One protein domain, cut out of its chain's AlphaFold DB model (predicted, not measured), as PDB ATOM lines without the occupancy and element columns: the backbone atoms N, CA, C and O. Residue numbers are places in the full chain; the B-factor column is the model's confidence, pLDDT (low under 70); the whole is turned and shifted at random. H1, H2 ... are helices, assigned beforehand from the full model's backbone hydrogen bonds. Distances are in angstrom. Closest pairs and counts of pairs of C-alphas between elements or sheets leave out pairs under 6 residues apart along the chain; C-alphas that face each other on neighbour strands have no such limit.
ATOM      1  N   HIS A  41     -43.058 -14.101 -33.008       91.62
ATOM      2  CA  HIS A  41     -42.740 -15.522 -32.909       91.62
ATOM      3  C   HIS A  41     -43.966 -16.405 -33.174       91.62
ATOM      4  O   HIS A  41     -43.887 -17.334 -33.972       91.62
ATOM      5  N   GLU A  42     -45.109 -16.114 -32.551       93.62
ATOM      6  CA  GLU A  42     -46.332 -16.907 -32.714       93.62
ATOM      7  C   GLU A  42     -46.824 -16.903 -34.163       93.62
ATOM      8  O   GLU A  42     -47.093 -17.969 -34.718       93.62
ATOM      9  N   ARG A  43     -46.843 -15.734 -34.817       94.31
ATOM     10  CA  ARG A  43     -47.205 -15.631 -36.240       94.31
ATOM     11  C   ARG A  43     -46.227 -16.375 -37.146       94.31
ATOM     12  O   ARG A  43     -46.659 -17.050 -38.076       94.31
ATOM     13  N   ALA A  44     -44.925 -16.273 -36.881       92.50
ATOM     14  CA  ALA A  44     -43.911 -16.981 -37.658       92.50
ATOM     15  C   ALA A  44     -44.051 -18.505 -37.517       92.50
ATOM     16  O   ALA A  44     -44.010 -19.222 -38.515       92.50
ATOM     17  N   MET A  45     -44.268 -18.997 -36.295       94.88
ATOM     18  CA  MET A  45     -44.466 -20.423 -36.031       94.88
ATOM     19  C   MET A  45     -45.772 -20.945 -36.626       94.88
ATOM     20  O   MET A  45     -45.798 -22.065 -37.127       94.88
ATOM     21  N   GLN A  46     -46.842 -20.151 -36.600       95.69
ATOM     22  CA  GLN A  46     -48.089 -20.514 -37.263       95.69
ATOM     23  C   GLN A  46     -47.891 -20.646 -38.779       95.69
ATOM     24  O   GLN A  46     -48.236 -21.679 -39.342       95.69
ATOM     25  N   ALA A  47     -47.276 -19.652 -39.424       94.25
ATOM     26  CA  ALA A  47     -47.006 -19.698 -40.860       94.25
ATOM     27  C   ALA A  47     -46.077 -20.863 -41.249       94.25
ATOM     28  O   ALA A  47     -46.229 -21.455 -42.317       94.25
ATOM     29  N   LEU A  48     -45.113 -21.207 -40.383       94.06
ATOM     30  CA  LEU A  48     -44.257 -22.376 -40.576       94.06
ATOM     31  C   LEU A  48     -45.069 -23.676 -40.532       94.06
ATOM     32  O   LEU A  48     -44.931 -24.484 -41.443       94.06
ATOM     33  N   ARG A  49     -45.947 -23.841 -39.533       94.31
ATOM     34  CA  ARG A  49     -46.822 -25.021 -39.423       94.31
ATOM     35  C   ARG A  49     -47.729 -25.169 -40.633       94.31
ATOM     36  O   ARG A  49     -47.771 -26.237 -41.217       94.31
ATOM     37  N   GLU A  50     -48.377 -24.089 -41.061       94.94
ATOM     38  CA  GLU A  50     -49.239 -24.113 -42.249       94.94
ATOM     39  C   GLU A  50     -48.469 -24.581 -43.495       94.94
ATOM     40  O   GLU A  50     -48.987 -25.339 -44.313       94.94
ATOM     41  N   ARG A  51     -47.202 -24.173 -43.634       94.38
ATOM     42  CA  ARG A  51     -46.340 -24.620 -44.733       94.38
ATOM     43  C   ARG A  51     -45.935 -26.089 -44.607       94.38
ATOM     44  O   ARG A  51     -45.887 -26.781 -45.621       94.38
ATOM     45  N   GLU A  52     -45.596 -26.540 -43.405       95.25
ATOM     46  CA  GLU A  52     -45.250 -27.938 -43.131       95.25
ATOM     47  C   GLU A  52     -46.454 -28.862 -43.360       95.25
ATOM     48  O   GLU A  52     -46.301 -29.907 -43.988       95.25
ATOM     49  N   ASP A  53     -47.654 -28.436 -42.960       95.12
ATOM     50  CA  ASP A  53     -48.906 -29.162 -43.179       95.12
ATOM     51  C   ASP A  53     -49.195 -29.330 -44.676       95.12
ATOM     52  O   ASP A  53     -49.505 -30.429 -45.135       95.12
ATOM     53  N   LEU A  54     -49.041 -28.261 -45.466       95.31
ATOM     54  CA  LEU A  54     -49.195 -28.335 -46.923       95.31
ATOM     55  C   LEU A  54     -48.167 -29.279 -47.558       95.31
ATOM     56  O   LEU A  54     -48.531 -30.103 -48.391       95.31
ATOM     57  N   ALA A  55     -46.903 -29.199 -47.136       95.25
ATOM     58  CA  ALA A  55     -45.860 -30.089 -47.637       95.25
ATOM     59  C   ALA A  55     -46.147 -31.563 -47.304       95.25
ATOM     60  O   ALA A  55     -45.934 -32.431 -48.148       95.25
ATOM     61  N   ALA A  56     -46.669 -31.845 -46.107       93.81
ATOM     62  CA  ALA A  56     -47.055 -33.194 -45.699       93.81
ATOM     63  C   ALA A  56     -48.243 -33.731 -46.514       93.81
ATOM     64  O   ALA A  56     -48.277 -34.912 -46.860       93.81
ATOM     65  N   ILE A  57     -49.210 -32.872 -46.855       92.81
ATOM     66  CA  ILE A  57     -50.326 -33.235 -47.741       92.81
ATOM     67  C   ILE A  57     -49.807 -33.577 -49.140       92.81
ATOM     68  O   ILE A  57     -50.164 -34.627 -49.675       92.81
ATOM     69  N   ASP A  58     -48.954 -32.726 -49.714       94.88
ATOM     70  CA  ASP A  58     -48.369 -32.950 -51.040       94.88
ATOM     71  C   ASP A  58     -47.559 -34.254 -51.079       94.88
ATOM     72  O   ASP A  58     -47.668 -35.039 -52.024       94.88
ATOM     73  N   GLU A  59     -46.791 -34.525 -50.022       94.88
ATOM     74  CA  GLU A  59     -46.070 -35.785 -49.867       94.88
ATOM     75  C   GLU A  59     -47.030 -36.980 -49.813       94.88
ATOM     76  O   GLU A  59     -46.837 -37.955 -50.540       94.88
ATOM     77  N   GLY A  60     -48.095 -36.905 -49.010       91.12
ATOM     78  CA  GLY A  60     -49.095 -37.970 -48.908       91.12
ATOM     79  C   GLY A  60     -49.793 -38.267 -50.241       91.12
ATOM     80  O   GLY A  60     -50.001 -39.433 -50.585       91.12
ATOM     81  N   ILE A  61     -50.102 -37.231 -51.029       93.19
ATOM     82  CA  ILE A  61     -50.656 -37.384 -52.383       93.19
ATOM     83  C   ILE A  61     -49.649 -38.102 -53.288       93.19
ATOM     84  O   ILE A  61     -50.013 -39.078 -53.942       93.19
ATOM     85  N   ALA A  62     -48.381 -37.681 -53.285       93.50
ATOM     86  CA  ALA A  62     -47.341 -38.309 -54.096       93.50
ATOM     87  C   ALA A  62     -47.120 -39.789 -53.725       93.50
ATOM     88  O   ALA A  62     -46.974 -40.637 -54.607       93.50
ATOM     89  N   GLN A  63     -47.145 -40.124 -52.431       92.75
ATOM     90  CA  GLN A  63     -47.061 -41.507 -51.950       92.75
ATOM     91  C   GLN A  63     -48.261 -42.341 -52.427       92.75
ATOM     92  O   GLN A  63     -48.094 -43.482 -52.869       92.75
ATOM     93  N   MET A  64     -49.469 -41.772 -52.396       89.38
ATOM     94  CA  MET A  64     -50.675 -42.430 -52.902       89.38
ATOM     95  C   MET A  64     -50.596 -42.679 -54.415       89.38
ATOM     96  O   MET A  64     -50.872 -43.793 -54.859       89.38
ATOM     97  N   GLU A  65     -50.171 -41.687 -55.204       92.12
ATOM     98  CA  GLU A  65     -49.980 -41.822 -56.656       92.12
ATOM     99  C   GLU A  65     -48.892 -42.847 -57.012       92.12
ATOM    100  O   GLU A  65     -49.017 -43.575 -57.999       92.12
ATOM    101  N   ALA A  66     -47.857 -42.964 -56.178       94.12
ATOM    102  CA  ALA A  66     -46.817 -43.984 -56.293       94.12
ATOM    103  C   ALA A  66     -47.262 -45.388 -55.828       94.12
ATOM    104  O   ALA A  66     -46.470 -46.331 -55.892       94.12
ATOM    105  N   GLY A  67     -48.503 -45.549 -55.352       91.00
ATOM    106  CA  GLY A  67     -49.035 -46.824 -54.866       91.00
ATOM    107  C   GLY A  67     -48.486 -47.258 -53.504       91.00
ATOM    108  O   GLY A  67     -48.548 -48.438 -53.173       91.00
ATOM    109  N   GLN A  68     -47.942 -46.328 -52.715       91.62
ATOM    110  CA  GLN A  68     -47.390 -46.583 -51.377       91.62
ATOM    111  C   GLN A  68     -48.441 -46.499 -50.258       91.62
ATOM    112  O   GLN A  68     -48.112 -46.668 -49.085       91.62
ATOM    113  N   GLY A  69     -49.706 -46.241 -50.603       87.62
ATOM    114  CA  GLY A  69     -50.807 -46.253 -49.645       87.62
ATOM    115  C   GLY A  69     -51.038 -47.646 -49.055       87.62
ATOM    116  O   GLY A  69     -50.941 -48.654 -49.755       87.62
ATOM    117  N   ILE A  70     -51.382 -47.694 -47.768       91.19
ATOM    118  CA  ILE A  70     -51.810 -48.917 -47.077       91.19
ATOM    119  C   ILE A  70     -53.294 -48.818 -46.699       91.19
ATOM    120  O   ILE A  70     -53.796 -47.707 -46.498       91.19
ATOM    121  N   PRO A  71     -54.017 -49.948 -46.590       92.19
ATOM    122  CA  PRO A  71     -55.371 -49.960 -46.054       92.19
ATOM    123  C   PRO A  71     -55.439 -49.354 -44.651       92.19
ATOM    124  O   PRO A  71     -54.515 -49.488 -43.850       92.19
ATOM    125  N   LEU A  72     -56.570 -48.720 -44.343       89.81
ATOM    126  CA  LEU A  72     -56.764 -48.014 -43.078       89.81
ATOM    127  C   LEU A  72     -56.614 -48.935 -41.857       89.81
ATOM    128  O   LEU A  72     -55.968 -48.557 -40.884       89.81
ATOM    129  N   ASP A  73     -57.148 -50.155 -41.934       94.56
ATOM    130  CA  ASP A  73     -57.053 -51.142 -40.852       94.56
ATOM    131  C   ASP A  73     -55.593 -51.541 -40.570       94.56
ATOM    132  O   ASP A  73     -55.187 -51.664 -39.416       94.56
ATOM    133  N   GLU A  74     -54.768 -51.668 -41.617       92.25
ATOM    134  CA  GLU A  74     -53.334 -51.947 -41.479       92.25
ATOM    135  C   GLU A  74     -52.572 -50.758 -40.879       92.25
ATOM    136  O   GLU A  74     -51.627 -50.948 -40.111       92.25
ATOM    137  N   ALA A  75     -52.978 -49.526 -41.201       91.06
ATOM    138  CA  ALA A  75     -52.396 -48.324 -40.611       91.06
ATOM    139  C   ALA A  75     -52.682 -48.235 -39.104       91.06
ATOM    140  O   ALA A  75     -51.768 -47.961 -38.327       91.06
ATOM    141  N   PHE A  76     -53.921 -48.511 -38.682       93.88
ATOM    142  CA  PHE A  76     -54.283 -48.522 -37.263       93.88
ATOM    143  C   PHE A  76     -53.541 -49.606 -36.483       93.88
ATOM    144  O   PHE A  76     -53.014 -49.315 -35.413       93.88
ATOM    145  N   GLN A  77     -53.407 -50.811 -37.049       94.25
ATOM    146  CA  GLN A  77     -52.648 -51.883 -36.405       94.25
ATOM    147  C   GLN A  77     -51.186 -51.479 -36.148       94.25
ATOM    148  O   GLN A  77     -50.662 -51.736 -35.070       94.25
ATOM    149  N   LYS A  78     -50.537 -50.791 -37.100       92.00
ATOM    150  CA  LYS A  78     -49.165 -50.291 -36.910       92.00
ATOM    151  C   LYS A  78     -49.058 -49.283 -35.769       92.00
ATOM    152  O   LYS A  78     -48.101 -49.339 -35.003       92.00
ATOM    153  N   ILE A  79     -50.024 -48.369 -35.653       91.62
ATOM    154  CA  ILE A  79     -50.044 -47.377 -34.570       91.62
ATOM    155  C   ILE A  79     -50.178 -48.080 -33.216       91.62
ATOM    156  O   ILE A  79     -49.445 -47.751 -32.283       91.62
ATOM    157  N   ASP A  80     -51.072 -49.062 -33.114       92.19
ATOM    158  CA  ASP A  80     -51.253 -49.838 -31.886       92.19
ATOM    159  C   ASP A  80     -49.971 -50.597 -31.509       92.19
ATOM    160  O   ASP A  80     -49.531 -50.529 -30.358       92.19
ATOM    161  N   ASP A  81     -49.317 -51.240 -32.480       93.50
ATOM    162  CA  ASP A  81     -48.049 -51.949 -32.271       93.50
ATOM    163  C   ASP A  81     -46.940 -50.996 -31.772       93.50
ATOM    164  O   ASP A  81     -46.198 -51.322 -30.839       93.50
ATOM    165  N   GLU A  82     -46.845 -49.791 -32.343       92.44
ATOM    166  CA  GLU A  82     -45.881 -48.761 -31.934       92.44
ATOM    167  C   GLU A  82     -46.160 -48.211 -30.529       92.44
ATOM    168  O   GLU A  82     -45.231 -48.000 -29.739       92.44
ATOM    169  N   LEU A  83     -47.431 -47.986 -30.187       90.44
ATOM    170  CA  LEU A  83     -47.831 -47.513 -28.862       90.44
ATOM    171  C   LEU A  83     -47.532 -48.555 -27.784       90.44
ATOM    172  O   LEU A  83     -46.994 -48.206 -26.729       90.44
ATOM    173  N   VAL A  84     -47.812 -49.830 -28.060       93.31
ATOM    174  CA  VAL A  84     -47.462 -50.941 -27.166       93.31
ATOM    175  C   VAL A  84     -45.946 -51.032 -26.994       93.31
ATOM    176  O   VAL A  84     -45.471 -51.134 -25.865       93.31
ATOM    177  N   ALA A  85     -45.168 -50.920 -28.073       90.12
ATOM    178  CA  ALA A  85     -43.707 -50.957 -27.999       90.12
ATOM    179  C   ALA A  85     -43.109 -49.789 -27.192       90.12
ATOM    180  O   ALA A  85     -42.074 -49.947 -26.543       90.12
ATOM    181  N   LYS A  86     -43.743 -48.610 -27.228       88.25
ATOM    182  CA  LYS A  86     -43.229 -47.388 -26.594       88.25
ATOM    183  C   LYS A  86     -43.647 -47.219 -25.132       88.25
ATOM    184  O   LYS A  86     -42.908 -46.599 -24.370       88.25
ATOM    185  N   PHE A  87     -44.813 -47.735 -24.747       87.62
ATOM    186  CA  PHE A  87     -45.407 -47.501 -23.423       87.62
ATOM    187  C   PHE A  87     -45.783 -48.779 -22.664       87.62
ATOM    188  O   PHE A  87     -46.251 -48.697 -21.531       87.62
ATOM    189  N   GLY A  88     -45.581 -49.955 -23.257       73.38
ATOM    190  CA  GLY A  88     -45.823 -51.242 -22.616       73.38
ATOM    191  C   GLY A  88     -44.722 -51.635 -21.630       73.38
ATOM    192  O   GLY A  88     -43.854 -52.437 -21.967       73.38
TER     193      GLY A  88
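AT A GLANCE: This is residues 41 to 88 of the 89 residues of an uncharacterized protein of Planctomycetes bacterium CA13 (UniProt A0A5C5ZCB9). Two straight helices form an open V, with the longer H1 as one arm, the shorter H2 as the other, and the link of residues 66 to 71 at the corner. The arms do not pack on each other, and the space between them is empty. The printed part has 48 residues with two named helices, H1 then H2, and no named strand; the class is all helix. It is extended, with a radius of gyration of the C-alphas of 15.3 A, and flat, spanning 37 by 33 by 11 A.

IN THESE COORDINATES: H1, residues 41 to 65, measures 36.2 A and begins at C-alpha 41 (-42.740, -15.522, -32.909). H2, residues 72 to 87, measures 22.7 A and ends at C-alpha 87 (-45.407, -47.501, -23.423).

HOW THE PARTS SIT: H1 and H2 are apart, with no C-alpha of one within 8 A of the other. Residues 41 to 59 of H1 stand free, as do residues 70 to 88, of which 72 to 87 belong to H2. In H1 and H2 every O i to N i+4 pair is within hydrogen-bond range.

THE WHOLE: The C-alphas of His 41 and Asp 73, the two farthest apart, are 39.2 A from each other. The link is short, and the printed part has no cut. No printed residue is under 70 in pLDDT.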